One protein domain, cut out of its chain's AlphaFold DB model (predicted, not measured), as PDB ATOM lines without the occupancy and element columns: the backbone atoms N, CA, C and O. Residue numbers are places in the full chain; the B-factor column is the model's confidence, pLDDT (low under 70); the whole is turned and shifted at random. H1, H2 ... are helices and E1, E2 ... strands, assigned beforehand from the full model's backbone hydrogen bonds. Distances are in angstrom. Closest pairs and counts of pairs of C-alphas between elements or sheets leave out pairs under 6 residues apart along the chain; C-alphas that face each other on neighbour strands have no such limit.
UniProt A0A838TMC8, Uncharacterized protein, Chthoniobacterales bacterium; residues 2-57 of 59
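AT A GLANCE: This is residues 2 to 57 of the 59 residues of an uncharacterized protein of Chthoniobacterales bacterium (UniProt A0A838TMC8). The model is a long, narrow two-stranded ribbon, the hairpin of E1 and E2, with the short helix H1 near one end and the loop of residues 27 to 40 at the other. E2 bends sharply at residue 46, on the way from the loop back to the helix end. The printed part has 56 residues, with one named helix and two named strands in the order H1, E1, E2; the sheet has the order E1 - E2 and is antiparallel, and the class is mostly strand. The whole is extended, with a radius of gyration of the C-alphas of 18.6 A, and its outline is a rod spanning 57 by 22 by 11 A.

IN THESE COORDINATES: Strand E1 is residues 14 to 26, 36.7 A from first to last C-alpha, beginning at C-alpha 14 at (1.621, -9.217, -41.289). Strand E2 is residues 41 to 56, 36.9 A from first to last C-alpha, ending at C-alpha 56 at (2.158, -8.461, -37.091). With 16 residues, E2 is the longest strand. Helix H1 is residues 2 to 8, 10.1 A from first to last C-alpha, beginning at C-alpha 2 at (-1.506, -16.573, -37.480).

HOW THE PARTS SIT: E1 and E2 are antiparallel neighbours and form a hairpin, with 161 degrees between their N-to-C directions. At one end C-alphas 14 and 56 face each other at 4.3 A, and at the other end C-alphas 26 and 41 face each other at 4.5 A. Among the backbone pairs within hydrogen-bond range are N 15 and O 55 at 2.8 A, and N 42 and O 25 at 2.8 A. E2 bends by 74 degrees at residue 46. Before this bend C-alpha 44 faces C-alpha 23 at 5.4 A, and after it C-alpha 48 faces C-alpha 22 at 5.9 A. The closest C-alphas of H1 and E1 are those of Gly 2 and Ile 15, 6.5 A apart. The closest C-alphas of H1 and E2 are those of Gly 2 and Leu 55, 6.8 A apart. In H1 every O i to N i+4 pair is within hydrogen-bond range.

THE WHOLE: The two C-alphas farthest apart are those of Glu 11 and Gly 33, 57.3 A. The first and last printed C-alphas, those of Gly 2 and Arg 57, are 10.2 A apart. The link from H1 to E1 is tight, with 5 residues, and the link from E1 to E2 is long, with 14 residues. This long link, residues 27 to 40, has no named element, and its C-alphas lie 17 to 31 A from the mean of the C-alphas. The printed part has no cut. The mean pLDDT of the printed part is 97.1, and no printed residue is under 70.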
ATOM      1  N   GLY A   2      -2.499 -17.608 -37.141       96.06
ATOM      2  CA  GLY A   2      -1.506 -16.573 -37.480       96.06
ATOM      3  C   GLY A   2      -0.077 -16.904 -37.031       96.06
ATOM      4  O   GLY A   2       0.829 -16.885 -37.851       96.06
ATOM      5  N   GLU A   3       0.109 -17.305 -35.772       95.75
ATOM      6  CA  GLU A   3       1.417 -17.721 -35.227       95.75
ATOM      7  C   GLU A   3       2.076 -18.840 -36.052       95.75
ATOM      8  O   GLU A   3       3.172 -18.663 -36.566       95.75
ATOM      9  N   ALA A   4       1.360 -19.939 -36.308       97.19
ATOM     10  CA  ALA A   4       1.878 -21.039 -37.124       97.19
ATOM     11  C   ALA A   4       2.270 -20.615 -38.557       97.19
ATOM     12  O   ALA A   4       3.203 -21.170 -39.131       97.19
ATOM     13  N   ALA A   5       1.565 -19.644 -39.149       96.75
ATOM     14  CA  ALA A   5       1.919 -19.107 -40.463       96.75
ATOM     15  C   ALA A   5       3.198 -18.253 -40.413       96.75
ATOM     16  O   ALA A   5       4.012 -18.333 -41.332       96.75
ATOM     17  N   PHE A   6       3.410 -17.496 -39.333       96.88
ATOM     18  CA  PHE A   6       4.681 -16.818 -39.089       96.88
ATOM     19  C   PHE A   6       5.828 -17.820 -38.893       96.88
ATOM     20  O   PHE A   6       6.892 -17.642 -39.483       96.88
ATOM     21  N   ASP A   7       5.642 -18.892 -38.129       96.69
ATOM     22  CA  ASP A   7       6.711 -19.881 -37.920       96.69
ATOM     23  C   ASP A   7       7.120 -20.589 -39.220       96.69
ATOM     24  O   ASP A   7       8.293 -20.898 -39.429       96.69
ATOM     25  N   ALA A   8       6.161 -20.822 -40.119       98.00
ATOM     26  CA  ALA A   8       6.400 -21.502 -41.387       98.00
ATOM     27  C   ALA A   8       7.019 -20.607 -42.478       98.00
ATOM     28  O   ALA A   8       7.654 -21.132 -43.392       98.00
ATOM     29  N   CYS A   9       6.827 -19.284 -42.422       97.62
ATOM     30  CA  CYS A   9       7.338 -18.348 -43.427       97.62
ATOM     31  C   CYS A   9       7.865 -17.068 -42.767       97.62
ATOM     32  O   CYS A   9       7.111 -16.193 -42.322       97.62
ATOM     33  N   ALA A  10       9.193 -16.957 -42.720       96.00
ATOM     34  CA  ALA A  10       9.895 -15.853 -42.073       96.00
ATOM     35  C   ALA A  10       9.647 -14.502 -42.770       96.00
ATOM     36  O   ALA A  10       9.660 -13.461 -42.121       96.00
ATOM     37  N   GLU A  11       9.379 -14.523 -44.076       97.19
ATOM     38  CA  GLU A  11       9.176 -13.346 -44.921       97.19
ATOM     39  C   GLU A  11       7.815 -12.668 -44.703       97.19
ATOM     40  O   GLU A  11       7.629 -11.514 -45.095       97.19
ATOM     41  N   ILE A  12       6.854 -13.352 -44.073       96.94
ATOM     42  CA  ILE A  12       5.559 -12.757 -43.733       96.94
ATOM     43  C   ILE A  12       5.735 -11.842 -42.518       96.94
ATOM     44  O   ILE A  12       6.113 -12.284 -41.430       96.94
ATOM     45  N   SER A  13       5.404 -10.563 -42.696       96.38
ATOM     46  CA  SER A  13       5.458  -9.534 -41.649       96.38
ATOM     47  C   SER A  13       4.099  -9.228 -41.012       96.38
ATOM     48  O   SER A  13       4.046  -8.781 -39.867       96.38
ATOM     49  N   ARG A  14       2.995  -9.489 -41.728       97.44
ATOM     50  CA  ARG A  14       1.621  -9.217 -41.289       97.44
ATOM     51  C   ARG A  14       0.636 -10.241 -41.848       97.44
ATOM     52  O   ARG A  14       0.791 -10.699 -42.976       97.44
ATOM     53  N   ILE A  15      -0.393 -10.556 -41.065       97.81
ATOM     54  CA  ILE A  15      -1.508 -11.430 -41.438       97.81
ATOM     55  C   ILE A  15      -2.817 -10.775 -40.994       97.81
ATOM     56  O   ILE A  15      -2.970 -10.436 -39.823       97.81
ATOM     57  N   ASP A  16      -3.774 -10.653 -41.909       98.00
ATOM     58  CA  ASP A  16      -5.149 -10.251 -41.611       98.00
ATOM     59  C   ASP A  16      -6.078 -11.467 -41.788       98.00
ATOM     60  O   ASP A  16      -6.008 -12.181 -42.790       98.00
ATOM     61  N   LEU A  17      -6.922 -11.735 -40.791       98.06
ATOM     62  CA  LEU A  17      -7.838 -12.874 -40.744       98.06
ATOM     63  C   LEU A  17      -9.283 -12.381 -40.670       98.06
ATOM     64  O   LEU A  17      -9.627 -11.614 -39.774       98.06
ATOM     65  N   ALA A  18     -10.129 -12.911 -41.552       97.88
ATOM     66  CA  ALA A  18     -11.581 -12.806 -41.479       97.88
ATOM     67  C   ALA A  18     -12.162 -14.219 -41.351       97.88
ATOM     68  O   ALA A  18     -12.003 -15.059 -42.238       97.88
ATOM     69  N   MET A  19     -12.797 -14.498 -40.218       97.44
ATOM     70  CA  MET A  19     -13.260 -15.829 -39.830       97.44
ATOM     71  C   MET A  19     -14.772 -15.786 -39.574       97.44
ATOM     72  O   MET A  19     -15.201 -15.632 -38.426       97.44
ATOM     73  N   PRO A  20     -15.603 -15.886 -40.627       97.25
ATOM     74  CA  PRO A  20     -17.046 -15.965 -40.459       97.25
ATOM     75  C   PRO A  20     -17.429 -17.300 -39.808       97.25
ATOM     76  O   PRO A  20     -17.107 -18.378 -40.313       97.25
ATOM     77  N   ASN A  21     -18.161 -17.237 -38.700       97.56
ATOM     78  CA  ASN A  21     -18.802 -18.388 -38.082       97.56
ATOM     79  C   ASN A  21     -20.090 -18.720 -38.844       97.56
ATOM     80  O   ASN A  21     -21.165 -18.217 -38.517       97.56
ATOM     81  N   LYS A  22     -19.971 -19.574 -39.863       96.44
ATOM     82  CA  LYS A  22     -21.119 -20.108 -40.600       96.44
ATOM     83  C   LYS A  22     -21.919 -21.044 -39.700       96.44
ATOM     84  O   LYS A  22     -21.442 -22.111 -39.317       96.44
ATOM     85  N   HIS A  23     -23.138 -20.645 -39.365       97.50
ATOM     86  CA  HIS A  23     -23.971 -21.399 -38.443       97.50
ATOM     87  C   HIS A  23     -24.534 -22.659 -39.109       97.50
ATOM     88  O   HIS A  23     -25.298 -22.586 -40.067       97.50
ATOM     89  N   CYS A  24     -24.197 -23.820 -38.551       97.44
ATOM     90  CA  CYS A  24     -24.867 -25.089 -38.816       97.44
ATOM     91  C   CYS A  24     -25.665 -25.451 -37.563       97.44
ATOM     92  O   CYS A  24     -25.127 -26.035 -36.623       97.44
ATOM     93  N   LEU A  25     -26.926 -25.028 -37.509       97.06
ATOM     94  CA  LEU A  25     -27.756 -25.162 -36.310       97.06
ATOM     95  C   LEU A  25     -28.329 -26.574 -36.207       97.06
ATOM     96  O   LEU A  25     -28.785 -27.130 -37.203       97.06
ATOM     97  N   LEU A  26     -28.330 -27.156 -35.009       98.00
ATOM     98  CA  LEU A  26     -28.882 -28.492 -34.794       98.00
ATOM     99  C   LEU A  26     -30.394 -28.492 -35.054       98.00
ATOM    100  O   LEU A  26     -31.135 -27.725 -34.436       98.00
ATOM    101  N   LEU A  27     -30.858 -29.358 -35.955       97.81
ATOM    102  CA  LEU A  27     -32.275 -29.409 -36.307       97.81
ATOM    103  C   LEU A  27     -33.099 -29.995 -35.152       97.81
ATOM    104  O   LEU A  27     -32.803 -31.080 -34.647       97.81
ATOM    105  N   ASN A  28     -34.160 -29.294 -34.750       97.38
ATOM    106  CA  ASN A  28     -35.041 -29.750 -33.681       97.38
ATOM    107  C   ASN A  28     -36.009 -30.836 -34.176       97.38
ATOM    108  O   ASN A  28     -36.948 -30.549 -34.917       97.38
ATOM    109  N   PHE A  29     -35.812 -32.069 -33.704       98.19
ATOM    110  CA  PHE A  29     -36.676 -33.214 -34.002       98.19
ATOM    111  C   PHE A  29     -37.759 -33.501 -32.956       98.19
ATOM    112  O   PHE A  29     -38.611 -34.358 -33.191       98.19
ATOM    113  N   THR A  30     -37.808 -32.737 -31.861       97.50
ATOM    114  CA  THR A  30     -38.843 -32.866 -30.820       97.50
ATOM    115  C   THR A  30     -40.275 -32.873 -31.384       97.50
ATOM    116  O   THR A  30     -41.065 -33.704 -30.939       97.50
ATOM    117  N   PRO A  31     -40.636 -32.048 -32.396       97.88
ATOM    118  CA  PRO A  31     -41.974 -32.090 -32.999       97.88
ATOM    119  C   PRO A  31     -42.338 -33.427 -33.663       97.88
ATOM    120  O   PRO A  31     -43.517 -33.712 -33.851       97.88
ATOM    121  N   PHE A  32     -41.344 -34.248 -34.006       97.12
ATOM    122  CA  PHE A  32     -41.519 -35.573 -34.604       97.12
ATOM    123  C   PHE A  32     -41.393 -36.712 -33.579       97.12
ATOM    124  O   PHE A  32     -41.445 -37.878 -33.959       97.12
ATOM    125  N   GLY A  33     -41.206 -36.399 -32.290       97.81
ATOM    126  CA  GLY A  33     -40.987 -37.401 -31.244       97.81
ATOM    127  C   GLY A  33     -39.640 -38.126 -31.349       97.81
ATOM    128  O   GLY A  33     -39.509 -39.238 -30.845       97.81
ATOM    129  N   LEU A  34     -38.655 -37.517 -32.017       97.81
ATOM    130  CA  LEU A  34     -37.320 -38.079 -32.228       97.81
ATOM    131  C   LEU A  34     -36.243 -37.210 -31.566       97.81
ATOM    132  O   LEU A  34     -36.398 -35.998 -31.414       97.81
ATOM    133  N   GLU A  35     -35.124 -37.837 -31.213       97.62
ATOM    134  CA  GLU A  35     -33.907 -37.160 -30.762       97.62
ATOM    135  C   GLU A  35     -32.958 -36.954 -31.949       97.62
ATOM    136  O   GLU A  35     -32.763 -37.859 -32.760       97.62
ATOM    137  N   ASN A  36     -32.334 -35.778 -32.036       97.81
ATOM    138  CA  ASN A  36     -31.244 -35.528 -32.975       97.81
ATOM    139  C   ASN A  36     -29.901 -35.630 -32.240       97.81
ATOM    140  O   ASN A  36     -29.555 -34.749 -31.452       97.81
ATOM    141  N   LYS A  37     -29.128 -36.685 -32.511       97.62
ATOM    142  CA  LYS A  37     -27.857 -36.989 -31.830       97.62
ATOM    143  C   LYS A  37     -26.664 -36.226 -32.413       97.62
ATOM    144  O   LYS A  37     -25.587 -36.789 -32.573       97.62
ATOM    145  N   ASN A  38     -26.846 -34.937 -32.706       97.62
ATOM    146  CA  ASN A  38     -25.861 -34.116 -33.419       97.62
ATOM    147  C   ASN A  38     -25.540 -34.646 -34.823       97.62
ATOM    148  O   ASN A  38     -24.386 -34.645 -35.242       97.62
ATOM    149  N   GLU A  39     -26.565 -35.103 -35.545       97.94
ATOM    150  CA  GLU A  39     -26.403 -35.718 -36.869       97.94
ATOM    151  C   GLU A  39     -26.917 -34.815 -37.993       97.94
ATOM    152  O   GLU A  39     -26.279 -34.698 -39.039       97.94
ATOM    153  N   VAL A  40     -28.058 -34.148 -37.784       98.12
ATOM    154  CA  VAL A  40     -28.706 -33.326 -38.818       98.12
ATOM    155  C   VAL A  40     -28.677 -31.853 -38.431       98.12
ATOM    156  O   VAL A  40     -29.178 -31.463 -37.375       98.12
ATOM    157  N   PHE A  41     -28.139 -31.021 -39.319       98.19
ATOM    158  CA  PHE A  41     -27.972 -29.587 -39.104       98.19
ATOM    159  C   PHE A  41     -28.589 -28.779 -40.245       98.19
ATOM    160  O   PHE A  41     -28.685 -29.252 -41.376       98.19
ATOM    161  N   VAL A  42     -28.972 -27.541 -39.942       97.19
ATOM    162  CA  VAL A  42     -29.462 -26.549 -40.899       97.19
ATOM    163  C   VAL A  42     -28.371 -25.499 -41.115       97.19
ATOM    164  O   VAL A  42     -28.098 -24.714 -40.198       97.19
ATOM    165  N   PRO A  43     -27.737 -25.459 -42.299       96.62
ATOM    166  CA  PRO A  43     -26.863 -24.358 -42.678       96.62
ATOM    167  C   PRO A  43     -27.671 -23.061 -42.772       96.62
ATOM    168  O   PRO A  43     -28.701 -23.015 -43.442       96.62
ATOM    169  N   THR A  44     -27.212 -22.018 -42.090       94.38
ATOM    170  CA  THR A  44     -27.809 -20.679 -42.138       94.38
ATOM    171  C   THR A  44     -26.819 -19.724 -42.787       94.38
ATOM    172  O   THR A  44     -25.675 -19.630 -42.346       94.38
ATOM    173  N   GLU A  45     -27.261 -19.043 -43.844       92.19
ATOM    174  CA  GLU A  45     -26.428 -18.091 -44.587       92.19
ATOM    175  C   GLU A  45     -26.219 -16.802 -43.783       92.19
ATOM    176  O   GLU A  45     -25.078 -16.410 -43.576       92.19
ATOM    177  N   GLU A  46     -27.294 -16.184 -43.278       93.50
ATOM    178  CA  GLU A  46     -27.259 -14.923 -42.527       93.50
ATOM    179  C   GLU A  46     -28.318 -14.891 -41.402       93.50
ATOM    180  O   GLU A  46     -29.383 -15.500 -41.549       93.50
ATOM    181  N   PRO A  47     -28.077 -14.152 -40.297       94.75
ATOM    182  CA  PRO A  47     -26.818 -13.490 -39.945       94.75
ATOM    183  C   PRO A  47     -25.749 -14.503 -39.504       94.75
ATOM    184  O   PRO A  47     -26.075 -15.595 -39.045       94.75
ATOM    185  N   PHE A  48     -24.476 -14.121 -39.605       96.62
ATOM    186  CA  PHE A  48     -23.350 -14.893 -39.080       96.62
ATOM    187  C   PHE A  48     -22.438 -14.014 -38.228       96.62
ATOM    188  O   PHE A  48     -22.302 -12.813 -38.458       96.62
ATOM    189  N   GLY A  49     -21.789 -14.622 -37.236       97.31
ATOM    190  CA  GLY A  49     -20.740 -13.941 -36.482       97.31
ATOM    191  C   GLY A  49     -19.497 -13.759 -37.352       97.31
ATOM    192  O   GLY A  49     -19.010 -14.736 -37.913       97.31
ATOM    193  N   LEU A  50     -18.963 -12.544 -37.449       97.75
ATOM    194  CA  LEU A  50     -17.679 -12.281 -38.098       97.75
ATOM    195  C   LEU A  50     -16.613 -12.027 -37.029       97.75
ATOM    196  O   LEU A  50     -16.749 -11.108 -36.225       97.75
ATOM    197  N   ILE A  51     -15.571 -12.859 -37.008       98.25
ATOM    198  CA  ILE A  51     -14.416 -12.692 -36.121       98.25
ATOM    199  C   ILE A  51     -13.243 -12.219 -36.974       98.25
ATOM    200  O   ILE A  51     -12.863 -12.900 -37.927       98.25
ATOM    201  N   GLU A  52     -12.661 -11.077 -36.623       98.44
ATOM    202  CA  GLU A  52     -11.552 -10.471 -37.364       98.44
ATOM    203  C   GLU A  52     -10.329 -10.275 -36.470       98.44
ATOM    204  O   GLU A  52     -10.457 -10.029 -35.267       98.44
ATOM    205  N   ALA A  53      -9.139 -10.396 -37.059       97.94
ATOM    206  CA  ALA A  53      -7.879 -10.129 -36.377       97.94
ATOM    207  C   ALA A  53      -6.791  -9.678 -37.357       97.94
ATOM    208  O   ALA A  53      -6.653 -10.241 -38.442       97.94
ATOM    209  N   SER A  54      -5.963  -8.731 -36.924       97.69
ATOM    210  CA  SER A  54      -4.724  -8.339 -37.599       97.69
ATOM    211  C   SER A  54      -3.547  -8.676 -36.694       97.69
ATOM    212  O   SER A  54      -3.523  -8.266 -35.535       97.69
ATOM    213  N   LEU A  55      -2.577  -9.422 -37.215       97.25
ATOM    214  CA  LEU A  55      -1.364  -9.817 -36.507       97.25
ATOM    215  C   LEU A  55      -0.144  -9.310 -37.272       97.25
ATOM    216  O   LEU A  55      -0.102  -9.387 -38.498       97.25
ATOM    217  N   ALA A  56       0.861  -8.839 -36.550       97.06
ATOM    218  CA  ALA A  56       2.158  -8.461 -37.091       97.06
ATOM    219  C   ALA A  56       3.257  -8.991 -36.165       97.06
ATOM    220  O   ALA A  56       2.991  -9.253 -34.990       97.06
ATOM    221  N   ARG A  57       4.471  -9.169 -36.691       93.31
ATOM    222  CA  ARG A  57       5.636  -9.459 -35.845       93.31
ATOM    223  C   ARG A  57       5.992  -8.226 -35.015       93.31
ATOM    224  O   ARG A  57       5.837  -7.105 -35.493       93.31
TER     225      ARG A  57